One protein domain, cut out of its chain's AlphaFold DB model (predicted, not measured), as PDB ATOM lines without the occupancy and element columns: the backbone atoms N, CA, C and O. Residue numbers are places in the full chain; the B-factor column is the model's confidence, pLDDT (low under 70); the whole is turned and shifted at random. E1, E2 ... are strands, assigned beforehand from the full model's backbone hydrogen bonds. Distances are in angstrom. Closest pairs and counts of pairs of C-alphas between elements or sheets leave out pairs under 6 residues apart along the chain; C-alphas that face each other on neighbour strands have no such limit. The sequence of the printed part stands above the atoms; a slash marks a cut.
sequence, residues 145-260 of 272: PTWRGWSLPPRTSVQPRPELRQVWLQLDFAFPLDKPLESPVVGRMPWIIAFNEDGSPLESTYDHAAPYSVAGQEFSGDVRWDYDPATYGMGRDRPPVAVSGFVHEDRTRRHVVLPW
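What this domain is: This is residues 145 to 260 of the 272 residues of an uncharacterized protein of Roseomonas nepalensis (UniProt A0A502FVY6). One large, strongly twisted sheet makes a curving wall, and a small second layer, the hairpin E3 and E4 with the short strand E7 next to it, covers part of one face, over E5, E6 and E8; it is a loose, partial sandwich. E8 bends sharply to reach E7, and the hairpin E9 and E10 continues the wall to one far end. The printed part has 116 residues with ten named strands, E1 to E10 in chain order, and no named helix; the class is all strand, though under half of the residues, 56, are in named elements. The large sheet is branched, with antiparallel neighbour pairs. The whole is compact, with a radius of gyration of the C-alphas of 13.8 A, and spans 40 by 37 by 27 A.

How they stand to each other: Residues 146 to 147 pair briefly with residues 150 to 151, antiparallel. E1, residues 157 to 161, forms a hairpin with E2, residues 166 to 170; N 159 and O 168 are 2.8 A apart. E3, residues 181 to 183, forms a hairpin with E4, residues 187 to 189, with N 183 and O 187 at 2.8 A. E5, residues 192 to 196, is antiparallel to E2, on the other side from E1, with N 169 and O 193 at 2.8 A. E6, residues 201 to 206, forms a hairpin with E5, N 194 and O 203 being 2.8 A apart. The closest C-alphas of E4 and E6 are those of Met 189 and Ser 204, 6.8 A. E7, residues 212 to 214, has its closest C-alpha to E4 at Val 214, 7.1 A from that of Gly 187. E8, residues 217 to 226, bends by 118 degrees at residue 221. E7 and E6 lie on one side of E8, with N 214 and O 217 at 2.8 A and N 204 and O 223 at 2.8 A. On the other side is E9, residues 242 to 249, with N 224 and O 244 at 2.8 A. E10, residues 252 to 259, an edge strand, forms a hairpin with E9; N 258 and O 243 are 2.8 A apart.

Where its parts are: E1 is 13.1 A long from C-alpha 157 at (106.168, 114.675, 165.593), E2 13.0 A, E5 13.4 A, E6 13.8 A, E8 15.9 A and E9 19.7 A. E10 is 21.4 A long and ends at C-alpha 259, (132.723, 120.223, 150.818). E3, E4 and E7 have three residues each.

The domain as a whole: The C-alphas farthest apart, of Pro 145 and Asp 250, are 41.1 A apart. The printed part has no cut. The link E8 to E9, 15 residues, is long. Mean pLDDT of the printed part is 85.0; residues 173 to 178, 233 and 235 are under 70.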
ATOM      1  N   PRO A 145     108.373 121.687 172.855       84.81
ATOM      2  CA  PRO A 145     109.318 120.593 172.942       84.81
ATOM      3  C   PRO A 145     110.753 121.082 172.785       84.81
ATOM      4  O   PRO A 145     111.078 121.897 171.919       84.81
ATOM      5  N   THR A 146     111.628 120.538 173.625       88.25
ATOM      6  CA  THR A 146     113.069 120.647 173.430       88.25
ATOM      7  C   THR A 146     113.655 119.254 173.333       88.25
ATOM      8  O   THR A 146     113.218 118.334 174.022       88.25
ATOM      9  N   TRP A 147     114.644 119.085 172.467       87.12
ATOM     10  CA  TRP A 147     115.329 117.810 172.311       87.12
ATOM     11  C   TRP A 147     116.811 118.056 172.114       87.12
ATOM     12  O   TRP A 147     117.178 118.835 171.249       87.12
ATOM     13  N   ARG A 148     117.678 117.455 172.942       84.19
ATOM     14  CA  ARG A 148     119.146 117.659 172.882       84.19
ATOM     15  C   ARG A 148     119.567 119.147 172.846       84.19
ATOM     16  O   ARG A 148     120.596 119.507 172.281       84.19
ATOM     17  N   GLY A 149     118.766 120.014 173.470       82.12
ATOM     18  CA  GLY A 149     118.958 121.468 173.499       82.12
ATOM     19  C   GLY A 149     118.517 122.221 172.238       82.12
ATOM     20  O   GLY A 149     118.723 123.429 172.169       82.12
ATOM     21  N   TRP A 150     117.893 121.543 171.275       83.44
ATOM     22  CA  TRP A 150     117.147 122.155 170.180       83.44
ATOM     23  C   TRP A 150     115.777 122.610 170.675       83.44
ATOM     24  O   TRP A 150     115.066 121.830 171.308       83.44
ATOM     25  N   SER A 151     115.391 123.845 170.363       88.50
ATOM     26  CA  SER A 151     114.003 124.293 170.479       88.50
ATOM     27  C   SER A 151     113.241 123.815 169.251       88.50
ATOM     28  O   SER A 151     113.539 124.236 168.137       88.50
ATOM     29  N   LEU A 152     112.285 122.911 169.449       89.12
ATOM     30  CA  LEU A 152     111.511 122.342 168.356       89.12
ATOM     31  C   LEU A 152     110.230 123.160 168.133       89.12
ATOM     32  O   LEU A 152     109.626 123.635 169.103       89.12
ATOM     33  N   PRO A 153     109.780 123.325 166.876       87.75
ATOM     34  CA  PRO A 153     108.482 123.918 166.595       87.75
ATOM     35  C   PRO A 153     107.344 123.189 167.334       87.75
ATOM     36  O   PRO A 153     107.410 121.969 167.530       87.75
ATOM     37  N   PRO A 154     106.267 123.893 167.723       87.25
ATOM     38  CA  PRO A 154     105.058 123.241 168.216       87.25
ATOM     39  C   PRO A 154     104.548 122.205 167.212       87.25
ATOM     40  O   PRO A 154     104.726 122.383 166.008       87.25
ATOM     41  N   ARG A 155     103.876 121.163 167.711       88.00
ATOM     42  CA  ARG A 155     103.318 120.072 166.893       88.00
ATOM     43  C   ARG A 155     104.358 119.254 166.116       88.00
ATOM     44  O   ARG A 155     104.016 118.540 165.178       88.00
ATOM     45  N   THR A 156     105.632 119.333 166.508       92.75
ATOM     46  CA  THR A 156     106.663 118.432 165.983       92.75
ATOM     47  C   THR A 156     106.315 116.999 166.363       92.75
ATOM     48  O   THR A 156     106.115 116.701 167.540       92.75
ATOM     49  N   SER A 157     106.270 116.113 165.375       95.06
ATOM     50  CA  SER A 157     106.168 114.675 165.593       95.06
ATOM     51  C   SER A 157     107.554 114.050 165.669       95.06
ATOM     52  O   SER A 157     108.457 114.428 164.923       95.06
ATOM     53  N   VAL A 158     107.723 113.091 166.572       96.38
ATOM     54  CA  VAL A 158     108.955 112.324 166.735       96.38
ATOM     55  C   VAL A 158     108.730 110.879 166.328       96.38
ATOM     56  O   VAL A 158     107.752 110.254 166.729       96.38
ATOM     57  N   GLN A 159     109.677 110.332 165.575       96.81
ATOM     58  CA  GLN A 159     109.727 108.926 165.217       96.81
ATOM     59  C   GLN A 159     111.109 108.356 165.568       96.81
ATOM     60  O   GLN A 159     112.055 108.476 164.781       96.81
ATOM     61  N   PRO A 160     111.269 107.747 166.754       95.69
ATOM     62  CA  PRO A 160     112.498 107.047 167.105       95.69
ATOM     63  C   PRO A 160     112.731 105.856 166.164       95.69
ATOM     64  O   PRO A 160     111.810 105.094 165.875       95.69
ATOM     65  N   ARG A 161     113.970 105.685 165.699       94.88
ATOM     66  CA  ARG A 161     114.420 104.587 164.826       94.88
ATOM     67  C   ARG A 161     115.651 103.915 165.451       94.88
ATOM     68  O   ARG A 161     116.765 104.086 164.945       94.88
ATOM     69  N   PRO A 162     115.502 103.213 166.590       92.19
ATOM     70  CA  PRO A 162     116.632 102.624 167.316       92.19
ATOM     71  C   PRO A 162     117.433 101.621 166.472       92.19
ATOM     72  O   PRO A 162     118.646 101.512 166.619       92.19
ATOM     73  N   GLU A 163     116.781 100.923 165.546       92.38
ATOM     74  CA  GLU A 163     117.412 100.009 164.593       92.38
ATOM     75  C   GLU A 163     118.354 100.716 163.608       92.38
ATOM     76  O   GLU A 163     119.311 100.107 163.133       92.38
ATOM     77  N   LEU A 164     118.120 102.005 163.349       92.62
ATOM     78  CA  LEU A 164     118.979 102.860 162.528       92.62
ATOM     79  C   LEU A 164     119.887 103.765 163.370       92.62
ATOM     80  O   LEU A 164     120.697 104.493 162.800       92.62
ATOM     81  N   ARG A 165     119.754 103.741 164.705       92.12
ATOM     82  CA  ARG A 165     120.352 104.722 165.630       92.12
ATOM     83  C   ARG A 165     120.024 106.166 165.244       92.12
ATOM     84  O   ARG A 165     120.888 107.046 165.245       92.12
ATOM     85  N   GLN A 166     118.763 106.391 164.890       94.00
ATOM     86  CA  GLN A 166     118.267 107.682 164.433       94.00
ATOM     87  C   GLN A 166     117.018 108.118 165.196       94.00
ATOM     88  O   GLN A 166     116.283 107.316 165.774       94.00
ATOM     89  N   VAL A 167     116.754 109.416 165.138       94.81
ATOM     90  CA  VAL A 167     115.485 110.028 165.522       94.81
ATOM     91  C   VAL A 167     115.022 110.871 164.352       94.81
ATOM     92  O   VAL A 167     115.743 111.758 163.905       94.81
ATOM     93  N   TRP A 168     113.832 110.590 163.838       95.38
ATOM     94  CA  TRP A 168     113.244 111.400 162.781       95.38
ATOM     95  C   TRP A 168     112.287 112.402 163.410       95.38
ATOM     96  O   TRP A 168     111.417 112.031 164.199       95.38
ATOM     97  N   LEU A 169     112.453 113.672 163.067       94.06
ATOM     98  CA  LEU A 169     111.537 114.740 163.426       94.06
ATOM     99  C   LEU A 169     110.728 115.114 162.193       94.06
ATOM    100  O   LEU A 169     111.292 115.364 161.131       94.06
ATOM    101  N   GLN A 170     109.411 115.156 162.349       91.94
ATOM    102  CA  GLN A 170     108.487 115.640 161.337       91.94
ATOM    103  C   GLN A 170     107.845 116.931 161.843       91.94
ATOM    104  O   GLN A 170     107.084 116.934 162.811       91.94
ATOM    105  N   LEU A 171     108.193 118.034 161.196       87.75
ATOM    106  CA  LEU A 171     107.686 119.372 161.459       87.75
ATOM    107  C   LEU A 171     106.333 119.564 160.759       87.75
ATOM    108  O   LEU A 171     106.058 118.937 159.734       87.75
ATOM    109  N   ASP A 172     105.489 120.436 161.309       77.75
ATOM    110  CA  ASP A 172     104.183 120.752 160.722       77.75
ATOM    111  C   ASP A 172     104.370 121.411 159.344       77.75
ATOM    112  O   ASP A 172     105.016 122.459 159.226       77.75
ATOM    113  N   PHE A 173     103.817 120.792 158.299       66.12
ATOM    114  CA  PHE A 173     103.814 121.357 156.955       66.12
ATOM    115  C   PHE A 173     102.630 122.311 156.822       66.12
ATOM    116  O   PHE A 173     101.515 121.911 156.489       66.12
ATOM    117  N   ALA A 174     102.870 123.589 157.088       56.78
ATOM    118  CA  ALA A 174     101.868 124.629 156.926       56.78
ATOM    119  C   ALA A 174     102.348 125.640 155.887       56.78
ATOM    120  O   ALA A 174     102.730 126.743 156.249       56.78
ATOM    121  N   PHE A 175     102.335 125.297 154.596       52.31
ATOM    122  CA  PHE A 175     102.599 126.280 153.539       52.31
ATOM    123  C   PHE A 175     101.623 127.471 153.664       52.31
ATOM    124  O   PHE A 175     100.416 127.237 153.792       52.31
ATOM    125  N   PRO A 176     102.073 128.744 153.635       49.91
ATOM    126  CA  PRO A 176     103.430 129.257 153.367       49.91
ATOM    127  C   PRO A 176     104.284 129.529 154.628       49.91
ATOM    128  O   PRO A 176     105.356 130.120 154.544       49.91
ATOM    129  N   LEU A 177     103.795 129.157 155.806       55.44
ATOM    130  CA  LEU A 177     104.425 129.313 157.118       55.44
ATOM    131  C   LEU A 177     105.368 128.142 157.434       55.44
ATOM    132  O   LEU A 177     105.295 127.591 158.533       55.44
ATOM    133  N   ASP A 178     106.242 127.759 156.496       64.56
ATOM    134  CA  ASP A 178     107.320 126.817 156.806       64.56
ATOM    135  C   ASP A 178     108.049 127.333 158.060       64.56
ATOM    136  O   ASP A 178     108.575 128.449 158.084       64.56
ATOM    137  N   LYS A 179     108.021 126.543 159.139       71.81
ATOM    138  CA  LYS A 179     108.763 126.811 160.377       71.81
ATOM    139  C   LYS A 179     109.966 125.876 160.400       71.81
ATOM    140  O   LYS A 179     109.903 124.848 161.077       71.81
ATOM    141  N   PRO A 180     111.019 126.170 159.612       80.88
ATOM    142  CA  PRO A 180     112.188 125.313 159.569       80.88
ATOM    143  C   PRO A 180     112.805 125.223 160.960       80.88
ATOM    144  O   PRO A 180     112.754 126.169 161.751       80.88
ATOM    145  N   LEU A 181     113.426 124.087 161.239       86.12
ATOM    146  CA  LEU A 181     114.285 123.959 162.396       86.12
ATOM    147  C   LEU A 181     115.602 124.681 162.095       86.12
ATOM    148  O   LEU A 181     116.277 124.381 161.108       86.12
ATOM    149  N   GLU A 182     115.954 125.654 162.930       85.31
ATOM    150  CA  GLU A 182     117.187 126.424 162.768       85.31
ATOM    151  C   GLU A 182     118.354 125.727 163.471       85.31
ATOM    152  O   GLU A 182     118.337 125.511 164.683       85.31
ATOM    153  N   SER A 183     119.386 125.391 162.697       84.25
ATOM    154  CA  SER A 183     120.682 124.930 163.180       84.25
ATOM    155  C   SER A 183     121.710 126.054 163.115       84.25
ATOM    156  O   SER A 183     121.863 126.667 162.055       84.25
ATOM    157  N   PRO A 184     122.500 126.272 164.184       78.31
ATOM    158  CA  PRO A 184     123.637 127.188 164.124       78.31
ATOM    159  C   PRO A 184     124.743 126.689 163.183       78.31
ATOM    160  O   PRO A 184     125.596 127.467 162.769       78.31
ATOM    161  N   VAL A 185     124.737 125.394 162.864       84.31
ATOM    162  CA  VAL A 185     125.795 124.726 162.116       84.31
ATOM    163  C   VAL A 185     125.402 124.505 160.664       84.31
ATOM    164  O   VAL A 185     126.154 124.905 159.783       84.31
ATOM    165  N   VAL A 186     124.248 123.877 160.406       84.81
ATOM    166  CA  VAL A 186     123.825 123.512 159.040       84.81
ATOM    167  C   VAL A 186     122.808 124.473 158.421       84.81
ATOM    168  O   VAL A 186     122.439 124.315 157.260       84.81
ATOM    169  N   GLY A 187     122.365 125.488 159.168       83.62
ATOM    170  CA  GLY A 187     121.340 126.428 158.725       83.62
ATOM    171  C   GLY A 187     119.921 125.883 158.900       83.62
ATOM    172  O   GLY A 187     119.596 125.276 159.918       83.62
ATOM    173  N   ARG A 188     119.037 126.151 157.937       84.31
ATOM    174  CA  ARG A 188     117.606 125.815 158.028       84.31
ATOM    175  C   ARG A 188     117.325 124.409 157.503       84.31
ATOM    176  O   ARG A 188     117.698 124.084 156.379       84.31
ATOM    177  N   MET A 189     116.610 123.615 158.296       86.38
ATOM    178  CA  MET A 189     116.197 122.255 157.945       86.38
ATOM    179  C   MET A 189     114.663 122.157 157.909       86.38
ATOM    180  O   MET A 189     114.015 122.542 158.890       86.38
ATOM    181  N   PRO A 190     114.059 121.686 156.807       81.06
ATOM    182  CA  PRO A 190     112.610 121.604 156.670       81.06
ATOM    183  C   PRO A 190     112.021 120.250 157.100       81.06
ATOM    184  O   PRO A 190     112.722 119.287 157.381       81.06
ATOM    185  N   TRP A 191     110.689 120.229 157.120       79.44
ATOM    186  CA  TRP A 191     109.740 119.105 157.119       79.44
ATOM    187  C   TRP A 191     110.177 117.822 157.832       79.44
ATOM    188  O   TRP A 191     109.785 117.626 158.976       79.44
ATOM    189  N   ILE A 192     110.904 116.923 157.165       85.69
ATOM    190  CA  ILE A 192     111.352 115.648 157.732       85.69
ATOM    191  C   ILE A 192     112.863 115.715 157.871       85.69
ATOM    192  O   ILE A 192     113.573 115.943 156.891       85.69
ATOM    193  N   ILE A 193     113.339 115.520 159.096       90.94
ATOM    194  CA  ILE A 193     114.755 115.596 159.431       90.94
ATOM    195  C   ILE A 193     115.116 114.343 160.218       90.94
ATOM    196  O   ILE A 193     114.628 114.132 161.329       90.94
ATOM    197  N   ALA A 194     115.978 113.516 159.648       93.19
ATOM    198  CA  ALA A 194     116.630 112.444 160.369       93.19
ATOM    199  C   ALA A 194     117.846 113.010 161.101       93.19
ATOM    200  O   ALA A 194     118.715 113.658 160.517       93.19
ATOM    201  N   PHE A 195     117.923 112.717 162.388       92.62
ATOM    202  CA  PHE A 195     119.073 112.992 163.224       92.62
ATOM    203  C   PHE A 195     119.701 111.683 163.677       92.62
ATOM    204  O   PHE A 195     118.998 110.702 163.920       92.62
ATOM    205  N   ASN A 196     121.014 111.684 163.868       90.31
ATOM    206  CA  ASN A 196     121.673 110.635 164.640       90.31
ATOM    207  C   ASN A 196     121.244 110.715 166.124       90.31
ATOM    208  O   ASN A 196     120.745 111.741 166.595       90.31
ATOM    209  N   GLU A 197     121.470 109.649 166.899       84.50
ATOM    210  CA  GLU A 197     121.173 109.600 168.350       84.50
ATOM    211  C   GLU A 197     121.809 110.730 169.187       84.50
ATOM    212  O   GLU A 197     121.315 111.075 170.273       84.50
ATOM    213  N   ASP A 198     122.903 111.306 168.689       85.06
ATOM    214  CA  ASP A 198     123.623 112.428 169.294       85.06
ATOM    215  C   ASP A 198     122.982 113.802 169.019       85.06
ATOM    216  O   ASP A 198     123.361 114.792 169.645       85.06
ATOM    217  N   GLY A 199     121.984 113.873 168.132       87.44
ATOM    218  CA  GLY A 199     121.341 115.118 167.714       87.44
ATOM    219  C   GLY A 199     122.024 115.838 166.551       87.44
ATOM    220  O   GLY A 199     121.678 116.990 166.289       87.44
ATOM    221  N   SER A 200     122.969 115.204 165.851       89.44
ATOM    222  CA  SER A 200     123.525 115.724 164.601       89.44
ATOM    223  C   SER A 200     122.562 115.482 163.430       89.44
ATOM    224  O   SER A 200     122.100 114.349 163.254       89.44
ATOM    225  N   PRO A 201     122.229 116.519 162.636       91.38
ATOM    226  CA  PRO A 201     121.415 116.358 161.434       91.38
ATOM    227  C   PRO A 201     122.084 115.396 160.464       91.38
ATOM    228  O   PRO A 201     123.217 115.645 160.075       91.38
ATOM    229  N   LEU A 202     121.404 114.327 160.069       92.25
ATOM    230  CA  LEU A 202     121.926 113.330 159.139       92.25
ATOM    231  C   LEU A 202     121.357 113.538 157.739       92.25
ATOM    232  O   LEU A 202     122.107 113.580 156.769       92.25
ATOM    233  N   GLU A 203     120.039 113.670 157.643       92.69
ATOM    234  CA  GLU A 203     119.320 113.731 156.373       92.69
ATOM    235  C   GLU A 203     118.062 114.584 156.519       92.69
ATOM    236  O   GLU A 203     117.454 114.633 157.588       92.69
ATOM    237  N   SER A 204     117.668 115.273 155.455       90.81
ATOM    238  CA  SER A 204     116.388 115.963 155.379       90.81
ATOM    239  C   SER A 204     115.829 115.917 153.963       90.81
ATOM    240  O   SER A 204     116.581 115.949 152.988       90.81
ATOM    241  N   THR A 205     114.504 115.854 153.862       86.56
ATOM    242  CA  THR A 205     113.785 115.890 152.587       86.56
ATOM    243  C   THR A 205     113.207 117.283 152.347       86.56
ATOM    244  O   THR A 205     112.397 117.786 153.129       86.56
ATOM    245  N   TYR A 206     113.606 117.879 151.227       78.88
ATOM    246  CA  TYR A 206     113.198 119.197 150.753       78.88
ATOM    247  C   TYR A 206     112.180 119.081 149.613       78.88
ATOM    248  O   TYR A 206     112.226 118.126 148.830       78.88
ATOM    249  N   ASP A 207     111.307 120.081 149.456       76.62
ATOM    250  CA  ASP A 207     110.431 120.171 148.283       76.62
ATOM    251  C   ASP A 207     111.268 120.233 146.995       76.62
ATOM    252  O   ASP A 207     112.258 120.960 146.890       76.62
ATOM    253  N   HIS A 208     110.858 119.483 145.977       75.94
ATOM    254  CA  HIS A 208     111.463 119.578 144.655       75.94
ATOM    255  C   HIS A 208     111.151 120.910 143.963       75.94
ATOM    256  O   HIS A 208     111.950 121.364 143.145       75.94
ATOM    257  N   ALA A 209     110.002 121.523 144.268       72.88
ATOM    258  CA  ALA A 209     109.549 122.767 143.650       72.88
ATOM    259  C   ALA A 209     110.128 124.032 144.308       72.88
ATOM    260  O   ALA A 209     110.124 125.095 143.688       72.88
ATOM    261  N   ALA A 210     110.636 123.920 145.536       71.69
ATOM    262  CA  ALA A 210     111.212 125.020 146.298       71.69
ATOM    263  C   ALA A 210     112.596 124.599 146.811       71.69
ATOM    264  O   ALA A 210     112.679 124.012 147.890       71.69
ATOM    265  N   PRO A 211     113.675 124.831 146.038       76.19
ATOM    266  CA  PRO A 211     115.011 124.486 146.489       76.19
ATOM    267  C   PRO A 211     115.413 125.334 147.701       76.19
ATOM    268  O   PRO A 211     114.897 126.433 147.913       76.19
ATOM    269  N   TYR A 212     116.322 124.791 148.505       77.69
ATOM    270  CA  TYR A 212     116.822 125.424 149.716       77.69
ATOM    271  C   TYR A 212     118.337 125.573 149.673       77.69
ATOM    272  O   TYR A 212     119.067 124.645 149.318       77.69
ATOM    273  N   SER A 213     118.804 126.729 150.139       82.94
ATOM    274  CA  SER A 213     120.225 127.028 150.244       82.94
ATOM    275  C   SER A 213     120.876 126.263 151.399       82.94
ATOM    276  O   SER A 213     120.618 126.545 152.572       82.94
ATOM    277  N   VAL A 214     121.759 125.321 151.072       82.38
ATOM    278  CA  VAL A 214     122.628 124.608 152.016       82.38
ATOM    279  C   VAL A 214     124.064 124.781 151.541       82.38
ATOM    280  O   VAL A 214     124.372 124.521 150.381       82.38
ATOM    281  N   ALA A 215     124.954 125.261 152.415       78.44
ATOM    282  CA  ALA A 215     126.349 125.545 152.059       78.44
ATOM    283  C   ALA A 215     126.529 126.526 150.869       78.44
ATOM    284  O   ALA A 215     127.547 126.492 150.181       78.44
ATOM    285  N   GLY A 216     125.556 127.411 150.625       82.50
ATOM    286  CA  GLY A 216     125.570 128.348 149.492       82.50
ATOM    287  C   GLY A 216     125.152 127.734 148.151       82.50
ATOM    288  O   GLY A 216     125.270 128.397 147.124       82.50
ATOM    289  N   GLN A 217     124.657 126.493 148.156       85.56
ATOM    290  CA  GLN A 217     124.113 125.807 146.991       85.56
ATOM    291  C   GLN A 217     122.621 125.519 147.190       85.56
ATOM    292  O   GLN A 217     122.195 125.110 148.266       85.56
ATOM    293  N   GLU A 218     121.836 125.676 146.128       88.69
ATOM    294  CA  GLU A 218     120.405 125.361 146.116       88.69
ATOM    295  C   GLU A 218     120.174 123.856 145.899       88.69
ATOM    296  O   GLU A 218     120.366 123.338 144.793       88.69
ATOM    297  N   PHE A 219     119.767 123.157 146.959       87.50
ATOM    298  CA  PHE A 219     119.430 121.733 146.947       87.50
ATOM    299  C   PHE A 219     117.920 121.496 146.862       87.50
ATOM    300  O   PHE A 219     117.115 122.322 147.277       87.50
ATOM    301  N   SER A 220     117.530 120.335 146.339       86.19
ATOM    302  CA  SER A 220     116.139 119.893 146.195       86.19
ATOM    303  C   SER A 220     116.015 118.387 146.450       86.19
ATOM    304  O   SER A 220     116.893 117.615 146.055       86.19
ATOM    305  N   GLY A 221     114.905 117.941 147.042       86.44
ATOM    306  CA  GLY A 221     114.746 116.540 147.448       86.44
ATOM    307  C   GLY A 221     115.604 116.182 148.658       86.44
ATOM    308  O   GLY A 221     115.751 116.992 149.562       86.44
ATOM    309  N   ASP A 222     116.167 114.978 148.679       90.06
ATOM    310  CA  ASP A 222     116.942 114.510 149.831       90.06
ATOM    311  C   ASP A 222     118.334 115.153 149.878       90.06
ATOM    312  O   ASP A 222     119.075 115.169 148.885       90.06
ATOM    313  N   VAL A 223     118.680 115.679 151.050       91.62
ATOM    314  CA  VAL A 223     119.993 116.236 151.379       91.62
ATOM    315  C   VAL A 223     120.521 115.518 152.605       91.62
ATOM    316  O   VAL A 223     119.803 115.314 153.580       91.62
ATOM    317  N   ARG A 224     121.798 115.164 152.563       94.31
ATOM    318  CA  ARG A 224     122.495 114.427 153.606       94.31
ATOM    319  C   ARG A 224     123.757 115.167 154.017       94.31
ATOM    320  O   ARG A 224     124.499 115.650 153.161       94.31
ATOM    321  N   TRP A 225     124.012 115.216 155.317       92.75
ATOM    322  CA  TRP A 225     125.217 115.795 155.898       92.75
ATOM    323  C   TRP A 225     126.139 114.687 156.394       92.75
ATOM    324  O   TRP A 225     125.741 113.836 157.190       92.75
ATOM    325  N   ASP A 226     127.386 114.716 155.939       92.25
ATOM    326  CA  ASP A 226     128.408 113.766 156.361       92.25
ATOM    327  C   ASP A 226     129.363 114.446 157.343       92.25
ATOM    328  O   ASP A 226     129.923 115.506 157.059       92.25
ATOM    329  N   TYR A 227     129.578 113.824 158.500       89.88
ATOM    330  CA  TYR A 227     130.478 114.317 159.547       89.88
ATOM    331  C   TYR A 227     131.757 113.486 159.582       89.88
ATOM    332  O   TYR A 227     131.749 112.300 159.245       89.88
ATOM    333  N   ASP A 228     132.850 114.106 160.029       86.38
ATOM    334  CA  ASP A 228     134.081 113.381 160.337       86.38
ATOM    335  C   ASP A 228     133.788 112.368 161.459       86.38
ATOM    336  O   ASP A 228     133.265 112.779 162.503       86.38
ATOM    337  N   PRO A 229     134.134 111.077 161.294       82.94
ATOM    338  CA  PRO A 229     133.997 110.081 162.348       82.94
ATOM    339  C   PRO A 229     134.659 110.457 163.675       82.94
ATOM    340  O   PRO A 229     134.150 110.093 164.733       82.94
ATOM    341  N   ALA A 230     135.753 111.228 163.645       83.19
ATOM    342  CA  ALA A 230     136.401 111.758 164.846       83.19
ATOM    343  C   ALA A 230     135.534 112.794 165.589       83.19
ATOM    344  O   ALA A 230     135.836 113.172 166.721       83.19
ATOM    345  N   THR A 231     134.467 113.269 164.945       73.88
ATOM    346  CA  THR A 231     133.540 114.283 165.450       73.88
ATOM    347  C   THR A 231     132.092 113.820 165.560       73.88
ATOM    348  O   THR A 231     131.224 114.636 165.879       73.88
ATOM    349  N   TYR A 232     131.822 112.526 165.359       71.88
ATOM    350  CA  TYR A 232     130.523 111.958 165.714       71.88
ATOM    351  C   TYR A 232     130.210 112.280 167.178       71.88
ATOM    352  O   TYR A 232     131.077 112.219 168.047       71.88
ATOM    353  N   GLY A 233     128.980 112.697 167.443       69.31
ATOM    354  CA  GLY A 233     128.559 113.247 168.727       69.31
ATOM    355  C   GLY A 233     128.397 114.764 168.727       69.31
ATOM    356  O   GLY A 233     127.671 115.290 169.566       69.31
ATOM    357  N   MET A 234     129.074 115.481 167.822       77.19
ATOM    358  CA  MET A 234     129.243 116.937 167.910       77.19
ATOM    359  C   MET A 234     128.508 117.729 166.825       77.19
ATOM    360  O   MET A 234     128.755 118.921 166.702       77.19
ATOM    361  N   GLY A 235     127.605 117.139 166.037       69.44
ATOM    362  CA  GLY A 235     127.002 117.848 164.891       69.44
ATOM    363  C   GLY A 235     126.083 119.029 165.237       69.44
ATOM    364  O   GLY A 235     125.646 119.747 164.343       69.44
ATOM    365  N   ARG A 236     125.811 119.274 166.527       73.50
ATOM    366  CA  ARG A 236     125.212 120.534 166.995       73.50
ATOM    367  C   ARG A 236     126.225 121.682 167.082       73.50
ATOM    368  O   ARG A 236     125.838 122.832 166.909       73.50
ATOM    369  N   ASP A 237     127.490 121.361 167.334       82.94
ATOM    370  CA  ASP A 237     128.562 122.324 167.609       82.94
ATOM    371  C   ASP A 237     129.622 122.360 166.500       82.94
ATOM    372  O   ASP A 237     130.399 123.311 166.406       82.94
ATOM    373  N   ARG A 238     129.682 121.322 165.658       83.94
ATOM    374  CA  ARG A 238     130.657 121.189 164.578       83.94
ATOM    375  C   ARG A 238     129.990 121.013 163.223       83.94
ATOM    376  O   ARG A 238     129.105 120.167 163.103       83.94
ATOM    377  N   PRO A 239     130.464 121.748 162.199       88.12
ATOM    378  CA  PRO A 239     129.997 121.568 160.839       88.12
ATOM    379  C   PRO A 239     130.259 120.160 160.318       88.12
ATOM    380  O   PRO A 239     131.267 119.546 160.687       88.12
ATOM    381  N   PRO A 240     129.378 119.658 159.440       90.88
ATOM    382  CA  PRO A 240     129.692 118.480 158.656       90.88
ATOM    383  C   PRO A 240     130.925 118.761 157.789       90.88
ATOM    384  O   PRO A 240     131.301 119.907 157.547       90.88
ATOM    385  N   VAL A 241     131.585 117.709 157.317       92.44
ATOM    386  CA  VAL A 241     132.714 117.844 156.387       92.44
ATOM    387  C   VAL A 241     132.242 117.995 154.949       92.44
ATOM    388  O   VAL A 241     132.919 118.653 154.154       92.44
ATOM    389  N   ALA A 242     131.080 117.423 154.627       93.06
ATOM    390  CA  ALA A 242     130.470 117.472 153.312       93.06
ATOM    391  C   ALA A 242     128.940 117.438 153.397       93.06
ATOM    392  O   ALA A 242     128.353 117.023 154.398       93.06
ATOM    393  N   VAL A 243     128.305 117.867 152.313       93.38
ATOM    394  CA  VAL A 243     126.868 117.744 152.083       93.38
ATOM    395  C   VAL A 243     126.637 117.114 150.715       93.38
ATOM    396  O   VAL A 243     127.301 117.467 149.738       93.38
ATOM    397  N   SER A 244     125.706 116.171 150.634       93.88
ATOM    398  CA  SER A 244     125.307 115.531 149.382       93.88
ATOM    399  C   SER A 244     123.814 115.665 149.150       93.88
ATOM    400  O   SER A 244     123.040 115.656 150.101       93.88
ATOM    401  N   GLY A 245     123.402 115.748 147.894       92.88
ATOM    402  CA  GLY A 245     121.995 115.854 147.527       92.88
ATOM    403  C   GLY A 245     121.843 116.187 146.053       92.88
ATOM    404  O   GLY A 245     122.786 116.035 145.272       92.88
ATOM    405  N   PHE A 246     120.663 116.656 145.658       91.12
ATOM    406  CA  PHE A 246     120.387 116.986 144.263       91.12
ATOM    407  C   PHE A 246     120.250 118.484 144.031       91.12
ATOM    408  O   PHE A 246     119.459 119.154 144.688       91.12
ATOM    409  N   VAL A 247     120.957 118.979 143.023       89.25
ATOM    410  CA  VAL A 247     120.858 120.358 142.537       89.25
ATOM    411  C   VAL A 247     120.196 120.378 141.163       89.25
ATOM    412  O   VAL A 247     120.242 119.386 140.424       89.25
ATOM    413  N   HIS A 248     119.581 121.508 140.823       83.31
ATOM    414  CA  HIS A 248     119.065 121.761 139.483       83.31
ATOM    415  C   HIS A 248     120.060 122.620 138.702       83.31
ATOM    416  O   HIS A 248     120.317 123.763 139.065       83.31
ATOM    417  N   GLU A 249     120.579 122.074 137.607       81.00
ATOM    418  CA  GLU A 249     121.447 122.768 136.654       81.00
ATOM    419  C   GLU A 249     120.799 122.625 135.271       81.00
ATOM    420  O   GLU A 249     120.534 121.511 134.817       81.00
ATOM    421  N   ASP A 250     120.420 123.737 134.636       82.06
ATOM    422  CA  ASP A 250     119.798 123.755 133.302       82.06
ATOM    423  C   ASP A 250     118.586 122.812 133.124       82.06
ATOM    424  O   ASP A 250     118.422 122.150 132.099       82.06
ATOM    425  N   ARG A 251     117.696 122.756 134.130       80.56
ATOM    426  CA  ARG A 251     116.526 121.842 134.212       80.56
ATOM    427  C   ARG A 251     116.874 120.357 134.345       80.56
ATOM    428  O   ARG A 251     115.970 119.522 134.331       80.56
ATOM    429  N   THR A 252     118.146 120.016 134.503       84.00
ATOM    430  CA  THR A 252     118.578 118.658 134.826       84.00
ATOM    431  C   THR A 252     118.842 118.532 136.319       84.00
ATOM    432  O   THR A 252     119.454 119.400 136.942       84.00
ATOM    433  N   ARG A 253     118.332 117.449 136.912       86.62
ATOM    434  CA  ARG A 253     118.573 117.114 138.315       86.62
ATOM    435  C   ARG A 253     119.853 116.294 138.392       86.62
ATOM    436  O   ARG A 253     119.916 115.200 137.832       86.62
ATOM    437  N   ARG A 254     120.861 116.805 139.095       91.44
ATOM    438  CA  ARG A 254     122.160 116.146 139.255       91.44
ATOM    439  C   ARG A 254     122.470 115.941 140.729       91.44
ATOM    440  O   ARG A 254     122.322 116.856 141.530       91.44
ATOM    441  N   HIS A 255     122.930 114.741 141.072       93.19
ATOM    442  CA  HIS A 255     123.481 114.479 142.395       93.19
ATOM    443  C   HIS A 255     124.876 115.105 142.522       93.19
ATOM    444  O   HIS A 255     125.727 114.915 141.647       93.19
ATOM    445  N   VAL A 256     125.119 115.825 143.613       92.38
ATOM    446  CA  VAL A 256     126.408 116.452 143.927       92.38
ATOM    447  C   VAL A 256     126.829 116.119 145.351       92.38
ATOM    448  O   VAL A 256     125.995 115.854 146.213       92.38
ATOM    449  N   VAL A 257     128.138 116.144 145.583       93.62
ATOM    450  CA  VAL A 257     128.750 116.085 146.911       93.62
ATOM    451  C   VAL A 257     129.656 117.299 147.016       93.62
ATOM    452  O   VAL A 257     130.566 117.453 146.201       93.62
ATOM    453  N   LEU A 258     129.379 118.175 147.976       90.75
ATOM    454  CA  LEU A 258     130.084 119.437 148.153       90.75
ATOM    455  C   LEU A 258     130.816 119.447 149.498       90.75
ATOM    456  O   LEU A 258     130.238 119.019 150.500       90.75
ATOM    457  N   PRO A 259     132.066 119.940 149.549       91.19
ATOM    458  CA  PRO A 259     132.723 120.223 150.818       91.19
ATOM    459  C   PRO A 259     131.906 121.248 151.602       91.19
ATOM    460  O   PRO A 259     131.371 122.198 151.024       91.19
ATOM    461  N   TRP A 260     131.828 121.085 152.919       89.75
ATOM    462  CA  TRP A 260     131.214 122.111 153.749       89.75
ATOM    463  C   TRP A 260     132.056 123.401 153.730       89.75
ATOM    464  O   TRP A 260     133.283 123.330 153.813       89.75
TER     465      TRP A 260